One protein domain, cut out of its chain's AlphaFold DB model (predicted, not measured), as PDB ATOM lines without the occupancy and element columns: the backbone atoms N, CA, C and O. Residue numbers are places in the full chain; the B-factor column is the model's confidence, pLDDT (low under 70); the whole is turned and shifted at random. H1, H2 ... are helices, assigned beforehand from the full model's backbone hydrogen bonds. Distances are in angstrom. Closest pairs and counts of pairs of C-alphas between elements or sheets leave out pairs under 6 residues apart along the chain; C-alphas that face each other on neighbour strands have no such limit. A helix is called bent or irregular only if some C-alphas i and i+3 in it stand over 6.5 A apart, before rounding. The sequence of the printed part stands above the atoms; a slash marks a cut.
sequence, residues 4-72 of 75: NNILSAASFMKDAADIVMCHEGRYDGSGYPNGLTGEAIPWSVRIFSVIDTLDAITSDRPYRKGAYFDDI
ATOM      1  N   ASN A   4     171.184  99.002 137.784       59.41
ATOM      2  CA  ASN A   4     170.931  99.331 139.184       59.41
ATOM      3  C   ASN A   4     170.986  98.107 140.132       59.41
ATOM      4  O   ASN A   4     171.418  98.222 141.278       59.41
ATOM      5  N   ASN A   5     170.633  96.903 139.662       64.19
ATOM      6  CA  ASN A   5     170.611  95.687 140.501       64.19
ATOM      7  C   ASN A   5     172.001  95.223 140.977       64.19
ATOM      8  O   ASN A   5     172.095  94.505 141.968       64.19
ATOM      9  N   ILE A   6     173.073  95.614 140.283       75.19
ATOM     10  CA  ILE A   6     174.445  95.240 140.658       75.19
ATOM     11  C   ILE A   6     174.930  96.121 141.814       75.19
ATOM     12  O   ILE A   6     175.516  95.624 142.772       75.19
ATOM     13  N   LEU A   7     174.653  97.426 141.744       75.12
ATOM     14  CA  LEU A   7     175.153  98.404 142.713       75.12
ATOM     15  C   LEU A   7     174.286  98.482 143.973       75.12
ATOM     16  O   LEU A   7     174.811  98.615 145.072       75.12
ATOM     17  N   SER A   8     172.969  98.321 143.841       69.25
ATOM     18  CA  SER A   8     172.032  98.346 144.978       69.25
ATOM     19  C   SER A   8     172.216  97.196 145.977       69.25
ATOM     20  O   SER A   8     171.768  97.307 147.117       69.25
ATOM     21  N   ALA A   9     172.912  96.118 145.591       76.69
ATOM     22  CA  ALA A   9     173.293  95.036 146.499       76.69
ATOM     23  C   ALA A   9     174.307  95.489 147.568       76.69
ATOM     24  O   ALA A   9     174.373  94.910 148.653       76.69
ATOM     25  N   ALA A  10     175.078  96.539 147.280       81.31
ATOM     26  CA  ALA A  10     176.005  97.165 148.204       81.31
ATOM     27  C   ALA A  10     175.386  98.461 148.742       81.31
ATOM     28  O   ALA A  10     175.315  99.472 148.050       81.31
ATOM     29  N   SER A  11     174.957  98.457 150.005       77.06
ATOM     30  CA  SER A  11     174.251  99.594 150.620       77.06
ATOM     31  C   SER A  11     175.028 100.917 150.572       77.06
ATOM     32  O   SER A  11     174.416 101.977 150.469       77.06
ATOM     33  N   PHE A  12     176.363 100.866 150.589       81.44
ATOM     34  CA  PHE A  12     177.229 102.045 150.476       81.44
ATOM     35  C   PHE A  12     177.309 102.631 149.055       81.44
ATOM     36  O   PHE A  12     177.830 103.726 148.881       81.44
ATOM     37  N   MET A  13     176.812 101.923 148.035       84.19
ATOM     38  CA  MET A  13     176.847 102.356 146.634       84.19
ATOM     39  C   MET A  13     175.530 102.969 146.162       84.19
ATOM     40  O   MET A  13     175.380 103.231 144.972       84.19
ATOM     41  N   LYS A  14     174.572 103.202 147.064       79.56
ATOM     42  CA  LYS A  14     173.234 103.686 146.705       79.56
ATOM     43  C   LYS A  14     173.269 104.969 145.866       79.56
ATOM     44  O   LYS A  14     172.631 105.019 144.822       79.56
ATOM     45  N   ASP A  15     174.093 105.939 146.253       79.69
ATOM     46  CA  ASP A  15     174.223 107.203 145.519       79.69
ATOM     47  C   ASP A  15     174.804 106.997 144.111       79.69
ATOM     48  O   ASP A  15     174.354 107.609 143.142       79.69
ATOM     49  N   ALA A  16     175.778 106.092 143.972       84.12
ATOM     50  CA  ALA A  16     176.333 105.724 142.670       84.12
ATOM     51  C   ALA A  16     175.303 104.976 141.810       84.12
ATOM     52  O   ALA A  16     175.262 105.149 140.594       84.12
ATOM     53  N   ALA A  17     174.451 104.169 142.439       83.31
ATOM     54  CA  ALA A  17     173.380 103.443 141.776       83.31
ATOM     55  C   ALA A  17     172.331 104.405 141.184       83.31
ATOM     56  O   ALA A  17     171.927 104.236 140.031       83.31
ATOM     57  N   ASP A  18     171.976 105.464 141.918       79.56
ATOM     58  CA  ASP A  18     171.082 106.525 141.442       79.56
ATOM     59  C   ASP A  18     171.683 107.299 140.255       79.56
ATOM     60  O   ASP A  18     170.982 107.561 139.273       79.56
ATOM     61  N   ILE A  19     172.989 107.596 140.296       84.62
ATOM     62  CA  ILE A  19     173.726 108.214 139.179       84.62
ATOM     63  C   ILE A  19     173.687 107.319 137.940       84.62
ATOM     64  O   ILE A  19     173.223 107.743 136.882       84.62
ATOM     65  N   VAL A  20     174.108 106.060 138.069       84.81
ATOM     66  CA  VAL A  20     174.139 105.113 136.945       84.81
ATOM     67  C   VAL A  20     172.748 104.922 136.343       84.81
ATOM     68  O   VAL A  20     172.622 104.803 135.127       84.81
ATOM     69  N   MET A  21     171.697 104.940 137.164       79.25
ATOM     70  CA  MET A  21     170.324 104.795 136.689       79.25
ATOM     71  C   MET A  21     169.798 106.033 135.949       79.25
ATOM     72  O   MET A  21     168.981 105.874 135.046       79.25
ATOM     73  N   CYS A  22     170.224 107.246 136.324       78.19
ATOM     74  CA  CYS A  22     169.565 108.484 135.891       78.19
ATOM     75  C   CYS A  22     170.436 109.461 135.081       78.19
ATOM     76  O   CYS A  22     169.888 110.448 134.600       78.19
ATOM     77  N   HIS A  23     171.748 109.242 134.923       79.88
ATOM     78  CA  HIS A  23     172.652 110.216 134.274       79.88
ATOM     79  C   HIS A  23     172.359 110.490 132.788       79.88
ATOM     80  O   HIS A  23     172.672 111.576 132.308       79.88
ATOM     81  N   GLU A  24     171.702 109.556 132.099       81.62
ATOM     82  CA  GLU A  24     171.191 109.697 130.721       81.62
ATOM     83  C   GLU A  24     169.866 110.494 130.644       81.62
ATOM     84  O   GLU A  24     169.312 110.752 129.569       81.62
ATOM     85  N   GLY A  25     169.328 110.888 131.802       83.12
ATOM     86  CA  GLY A  25     168.205 111.806 131.911       83.12
ATOM     87  C   GLY A  25     168.585 113.205 131.428       83.12
ATOM     88  O   GLY A  25     169.734 113.632 131.514       83.12
ATOM     89  N   ARG A  26     167.597 113.957 130.938       86.75
ATOM     90  CA  ARG A  26     167.774 115.356 130.531       86.75
ATOM     91  C   ARG A  26     166.953 116.267 131.423       86.75
ATOM     92  O   ARG A  26     165.861 115.895 131.841       86.75
ATOM     93  N   TYR A  27     167.454 117.477 131.670       88.00
ATOM     94  CA  TYR A  27     166.790 118.462 132.532       88.00
ATOM     95  C   TYR A  27     165.367 118.818 132.064       88.00
ATOM     96  O   TYR A  27     164.496 119.098 132.885       88.00
ATOM     97  N   ASP A  28     165.121 118.759 130.755       89.75
ATOM     98  CA  ASP A  28     163.823 118.996 130.116       89.75
ATOM     99  C   ASP A  28     162.877 117.776 130.121       89.75
ATOM    100  O   ASP A  28     161.744 117.877 129.658       89.75
ATOM    101  N   GLY A  29     163.317 116.627 130.649       88.38
ATOM    102  CA  GLY A  29     162.539 115.386 130.712       88.38
ATOM    103  C   GLY A  29     162.551 114.539 129.443       88.38
ATOM    104  O   GLY A  29     161.936 113.477 129.434       88.38
ATOM    105  N   SER A  30     163.257 114.953 128.387       88.31
ATOM    106  CA  SER A  30     163.341 114.184 127.134       88.31
ATOM    107  C   SER A  30     164.312 112.994 127.198       88.31
ATOM    108  O   SER A  30     164.380 112.191 126.266       88.31
ATOM    109  N   GLY A  31     165.071 112.870 128.291       83.81
ATOM    110  CA  GLY A  31     165.982 111.752 128.540       83.81
ATOM    111  C   GLY A  31     165.296 110.519 129.132       83.81
ATOM    112  O   GLY A  31     164.121 110.525 129.495       83.81
ATOM    113  N   TYR A  32     166.063 109.444 129.270       83.75
ATOM    114  CA  TYR A  32     165.605 108.148 129.777       83.75
ATOM    115  C   TYR A  32     166.390 107.784 131.052       83.75
ATOM    116  O   TYR A  32     167.435 108.378 131.308       83.75
ATOM    117  N   PRO A  33     165.930 106.841 131.898       79.75
ATOM    118  CA  PRO A  33     164.735 105.997 131.775       79.75
ATOM    119  C   PRO A  33     163.456 106.560 132.415       79.75
ATOM    120  O   PRO A  33     162.371 106.100 132.075       79.75
ATOM    121  N   ASN A  34     163.559 107.524 133.333       79.06
ATOM    122  CA  ASN A  34     162.447 107.875 134.230       79.06
ATOM    123  C   ASN A  34     161.686 109.156 133.841       79.06
ATOM    124  O   ASN A  34     160.715 109.496 134.512       79.06
ATOM    125  N   GLY A  35     162.127 109.885 132.806       84.25
ATOM    126  CA  GLY A  35     161.487 111.134 132.366       84.25
ATOM    127  C   GLY A  35     161.435 112.231 133.439       84.25
ATOM    128  O   GLY A  35     160.554 113.087 133.403       84.25
ATOM    129  N   LEU A  36     162.336 112.185 134.430       88.31
ATOM    130  CA  LEU A  36     162.410 113.189 135.493       88.31
ATOM    131  C   LEU A  36     162.806 114.545 134.903       88.31
ATOM    132  O   LEU A  36     163.681 114.618 134.044       88.31
ATOM    133  N   THR A  37     162.181 115.612 135.395       91.44
ATOM    134  CA  THR A  37     162.380 116.984 134.917       91.44
ATOM    135  C   THR A  37     162.911 117.882 136.025       91.44
ATOM    136  O   THR A  37     162.547 117.755 137.195       91.44
ATOM    137  N   GLY A  38     163.766 118.830 135.651       89.81
ATOM    138  CA  GLY A  38     164.230 119.892 136.532       89.81
ATOM    139  C   GLY A  38     164.812 119.396 137.856       89.81
ATOM    140  O   GLY A  38     165.784 118.642 137.899       89.81
ATOM    141  N   GLU A  39     164.223 119.848 138.960       91.81
ATOM    142  CA  GLU A  39     164.661 119.508 140.320       91.81
ATOM    143  C   GLU A  39     164.193 118.135 140.805       91.81
ATOM    144  O   GLU A  39     164.673 117.663 141.833       91.81
ATOM    145  N   ALA A  40     163.317 117.459 140.055       90.06
ATOM    146  CA  ALA A  40     162.992 116.061 140.327       90.06
ATOM    147  C   ALA A  40     164.179 115.131 140.018       90.06
ATOM    148  O   ALA A  40     164.219 114.000 140.501       90.06
ATOM    149  N   ILE A  41     165.153 115.598 139.229       88.56
ATOM    150  CA  ILE A  41     166.416 114.898 138.998       88.56
ATOM    151  C   ILE A  41     167.315 115.096 140.230       88.56
ATOM    152  O   ILE A  41     167.584 116.245 140.601       88.56
ATOM    153  N   PRO A  42     167.835 114.015 140.846       87.69
ATOM    154  CA  PRO A  42     168.724 114.133 141.994       87.69
ATOM    155  C   PRO A  42     169.904 115.071 141.720       87.69
ATOM    156  O   PRO A  42     170.484 115.085 140.635       87.69
ATOM    157  N   TRP A  43     170.287 115.860 142.724       89.06
ATOM    158  CA  TRP A  43     171.371 116.840 142.603       89.06
ATOM    159  C   TRP A  43     172.686 116.236 142.087       89.06
ATOM    160  O   TRP A  43     173.293 116.785 141.169       89.06
ATOM    161  N   SER A  44     173.086 115.084 142.630       88.38
ATOM    162  CA  SER A  44     174.291 114.357 142.217       88.38
ATOM    163  C   SER A  44     174.244 113.941 140.747       88.38
ATOM    164  O   SER A  44     175.242 114.081 140.044       88.38
ATOM    165  N   VAL A  45     173.078 113.503 140.266       87.88
ATOM    166  CA  VAL A  45     172.849 113.135 138.862       87.88
ATOM    167  C   VAL A  45     173.025 114.355 137.960       87.88
ATOM    168  O   VAL A  45     173.734 114.268 136.967       87.88
ATOM    169  N   ARG A  46     172.453 115.512 138.326       89.50
ATOM    170  CA  ARG A  46     172.573 116.745 137.524       89.50
ATOM    171  C   ARG A  46     174.021 117.203 137.363       89.50
ATOM    172  O   ARG A  46     174.416 117.559 136.258       89.50
ATOM    173  N   ILE A  47     174.813 117.177 138.440       91.00
ATOM    174  CA  ILE A  47     176.251 117.478 138.358       91.00
ATOM    175  C   ILE A  47     176.951 116.455 137.463       91.00
ATOM    176  O   ILE A  47     177.723 116.830 136.582       91.00
ATOM    177  N   PHE A  48     176.688 115.168 137.694       90.81
ATOM    178  CA  PHE A  48     177.364 114.098 136.979       90.81
ATOM    179  C   PHE A  48     177.115 114.174 135.470       90.81
ATOM    180  O   PHE A  48     178.069 114.077 134.713       90.81
ATOM    181  N   SER A  49     175.883 114.436 135.026       89.38
ATOM    182  CA  SER A  49     175.562 114.575 133.597       89.38
ATOM    183  C   SER A  49     176.357 115.695 132.910       89.38
ATOM    184  O   SER A  49     176.744 115.549 131.750       89.38
ATOM    185  N   VAL A  50     176.650 116.800 133.611       90.19
ATOM    186  CA  VAL A  50     177.512 117.875 133.081       90.19
ATOM    187  C   VAL A  50     178.953 117.391 132.945       90.19
ATOM    188  O   VAL A  50     179.575 117.607 131.908       90.19
ATOM    189  N   ILE A  51     179.473 116.722 133.976       92.38
ATOM    190  CA  ILE A  51     180.843 116.191 133.981       92.38
ATOM    191  C   ILE A  51     181.020 115.134 132.887       92.38
ATOM    192  O   ILE A  51     181.999 115.191 132.151       92.38
ATOM    193  N   ASP A  52     180.070 114.209 132.749       90.94
ATOM    194  CA  ASP A  52     180.092 113.144 131.745       90.94
ATOM    195  C   ASP A  52     180.047 113.710 130.318       90.94
ATOM    196  O   ASP A  52     180.842 113.328 129.460       90.94
ATOM    197  N   THR A  53     179.196 114.715 130.082       89.75
ATOM    198  CA  THR A  53     179.139 115.419 128.792       89.75
ATOM    199  C   THR A  53     180.454 116.135 128.493       89.75
ATOM    200  O   THR A  53     180.969 116.045 127.377       89.75
ATOM    201  N   LEU A  54     181.012 116.833 129.483       91.19
ATOM    202  CA  LEU A  54     182.276 117.541 129.334       91.19
ATOM    203  C   LEU A  54     183.411 116.572 128.993       91.19
ATOM    204  O   LEU A  54     184.084 116.779 127.985       91.19
ATOM    205  N   ASP A  55     183.577 115.502 129.776       92.31
ATOM    206  CA  ASP A  55     184.589 114.473 129.522       92.31
ATOM    207  C   ASP A  55     184.401 113.856 128.135       92.31
ATOM    208  O   ASP A  55     185.353 113.730 127.362       92.31
ATOM    209  N   ALA A  56     183.154 113.559 127.758       91.25
ATOM    210  CA  ALA A  56     182.866 113.033 126.441       91.25
ATOM    211  C   ALA A  56     183.303 113.987 125.327       91.25
ATOM    212  O   ALA A  56     183.794 113.502 124.309       91.25
ATOM    213  N   ILE A  57     183.145 115.305 125.489       91.44
ATOM    214  CA  ILE A  57     183.550 116.327 124.514       91.44
ATOM    215  C   ILE A  57     185.076 116.475 124.455       91.44
ATOM    216  O   ILE A  57     185.623 116.489 123.345       91.44
ATOM    217  N   THR A  58     185.748 116.557 125.606       93.50
ATOM    218  CA  THR A  58     187.187 116.855 125.721       93.50
ATOM    219  C   THR A  58     188.098 115.656 125.498       93.50
ATOM    220  O   THR A  58     189.276 115.838 125.200       93.50
ATOM    221  N   SER A  59     187.587 114.435 125.642       93.75
ATOM    222  CA  SER A  59     188.394 113.224 125.511       93.75
ATOM    223  C   SER A  59     188.523 112.763 124.056       93.75
ATOM    224  O   SER A  59     187.563 112.766 123.279       93.75
ATOM    225  N   ASP A  60     189.727 112.317 123.691       95.88
ATOM    226  CA  ASP A  60     189.985 111.651 122.415       95.88
ATOM    227  C   ASP A  60     189.187 110.342 122.328       95.88
ATOM    228  O   ASP A  60     189.203 109.514 123.241       95.88
ATOM    229  N   ARG A  61     188.519 110.115 121.193       93.44
ATOM    230  CA  ARG A  61     187.833 108.855 120.880       93.44
ATOM    231  C   ARG A  61     188.368 108.281 119.567       93.44
ATOM    232  O   ARG A  61     188.879 109.035 118.743       93.44
ATOM    233  N   PRO A  62     188.231 106.964 119.309       96.12
ATOM    234  CA  PRO A  62     188.817 106.326 118.123       96.12
ATOM    235  C   PRO A  62     188.486 107.004 116.781       96.12
ATOM    236  O   PRO A  62     189.241 106.875 115.825       96.12
ATOM    237  N   TYR A  63     187.364 107.726 116.718       92.50
ATOM    238  CA  TYR A  63     186.844 108.392 115.524       92.50
ATOM    239  C   TYR A  63     186.908 109.931 115.561       92.50
ATOM    240  O   TYR A  63     186.576 110.558 114.557       92.50
ATOM    241  N   ARG A  64     187.295 110.567 116.677       93.12
ATOM    242  CA  ARG A  64     187.451 112.031 116.750       93.12
ATOM    243  C   ARG A  64     188.436 112.455 117.829       93.12
ATOM    244  O   ARG A  64     188.517 111.827 118.881       93.12
ATOM    245  N   LYS A  65     189.115 113.574 117.602       94.50
ATOM    246  CA  LYS A  65     189.864 114.250 118.659       94.50
ATOM    247  C   LYS A  65     188.922 114.948 119.642       94.50
ATOM    248  O   LYS A  65     187.805 115.334 119.275       94.50
ATOM    249  N   GLY A  66     189.367 115.053 120.886       92.38
ATOM    250  CA  GLY A  66     188.716 115.864 121.904       92.38
ATOM    251  C   GLY A  66     188.735 117.344 121.523       92.38
ATOM    252  O   GLY A  66     189.668 117.805 120.861       92.38
ATOM    253  N   ALA A  67     187.696 118.086 121.904       89.00
ATOM    254  CA  ALA A  67     187.686 119.538 121.740       89.00
ATOM    255  C   ALA A  67     188.522 120.212 122.840       89.00
ATOM    256  O   ALA A  67     188.589 119.715 123.967       89.00
ATOM    257  N   TYR A  68     189.128 121.360 122.528       83.56
ATOM    258  CA  TYR A  68     189.747 122.196 123.552       83.56
ATOM    259  C   TYR A  68     188.669 122.825 124.425       83.56
ATOM    260  O   TYR A  68     187.639 123.264 123.923       83.56
ATOM    261  N   PHE A  69     188.926 122.892 125.730       77.06
ATOM    262  CA  PHE A  69     187.969 123.395 126.716       77.06
ATOM    263  C   PHE A  69     187.436 124.796 126.369       77.06
ATOM    264  O   PHE A  69     186.236 125.043 126.469       77.06
ATOM    265  N   ASP A  70     188.304 125.675 125.867       82.00
ATOM    266  CA  ASP A  70     187.953 127.047 125.478       82.00
ATOM    267  C   ASP A  70     186.991 127.119 124.278       82.00
ATOM    268  O   ASP A  70     186.295 128.117 124.094       82.00
ATOM    269  N   ASP A  71     186.918 126.063 123.468       80.50
ATOM    270  CA  ASP A  71     186.008 125.986 122.324       80.50
ATOM    271  C   ASP A  71     184.611 125.472 122.704       80.50
ATOM    272  O   ASP A  71     183.690 125.577 121.897       80.50
ATOM    273  N   ILE A  72     184.426 124.944 123.921       71.75
ATOM    274  CA  ILE A  72     183.173 124.307 124.365       71.75
ATOM    275  C   ILE A  72     182.084 125.341 124.683       71.75
ATOM    276  O   ILE A  72     180.902 125.052 124.529       71.75
TER     277      ILE A  72
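This is residues 4 to 72 of the 75 residues of a protein of hydrothermal vent metagenome (UniProt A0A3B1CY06). One long helix, H3, runs along much of the model's length; near its beginning it makes an open corner with H2, which in turn has the one-turn helix H1 packed on it. The 20-residue loop of residues 23 to 42 links H2 to H3 at this end of the model, and beyond the far end of H3 residues 59 to 72 form a looped tail. The printed part has 69 residues, with three named helices in the order H1, H2, H3 and no named strand; its class is all helix, though under half of the residues, 32 of 69, are in named elements. The whole is loose, with a radius of gyration of the C-alphas of 14.2 A, and its C-alphas span 38 by 27 by 18 A.

H3, residues 43 to 58, touches H2, residues 11 to 22, with residues 44 to 48 alone. Their closest C-alphas, those of Ile 19 and Val 45, are 5.0 A apart. The two helices run the same way at a steep tilt of 61 degrees, and their centres are 15.2 A apart. H2 also touches H1, residues 4 to 7, where the closest C-alphas, those of Leu 7 and Ala 17, are 5.4 A apart. H1 and H3 are apart. H2 is irregular: C-alphas 12 and 15 are 7.8 A apart, and its line is a rough one. Of the O i to N i+4 pairs, 11 of 12 in H3 and 6 of 8 in H2 are within hydrogen-bond range; H1 is too short for such a pair, and its one O i to N i+3 pair is within range.

H3 is the longest helix, with 16 residues from Trp 43 to Thr 58 and 23.1 A from first to last C-alpha; C-alpha 43 is at (171.371, 116.840, 142.603) and C-alpha 58 at (187.187, 116.855, 125.721). H2 has 12 residues, Ser 11 to Cys 22, and measures 17.8 A. H1 has four residues, Asn 4 to Leu 7, and measures 5.6 A; its C-alpha 4 is at (170.931, 99.331, 139.184).

The two C-alphas farthest apart, those of Ala 9 and Asp 71, are 41.3 A apart. The printed part runs from residue 4 to residue 72 of a chain of 75 and has no cut. The link from H1 to H2 is tight, with 3 residues, and the link from H2 to H3 is long, with 20. The C-alphas of residues 59 to 72 lie 16 to 22 A from the mean of the C-alphas. The mean pLDDT of the printed part is 85.3; residues 4 to 5 and residue 8 are under 70.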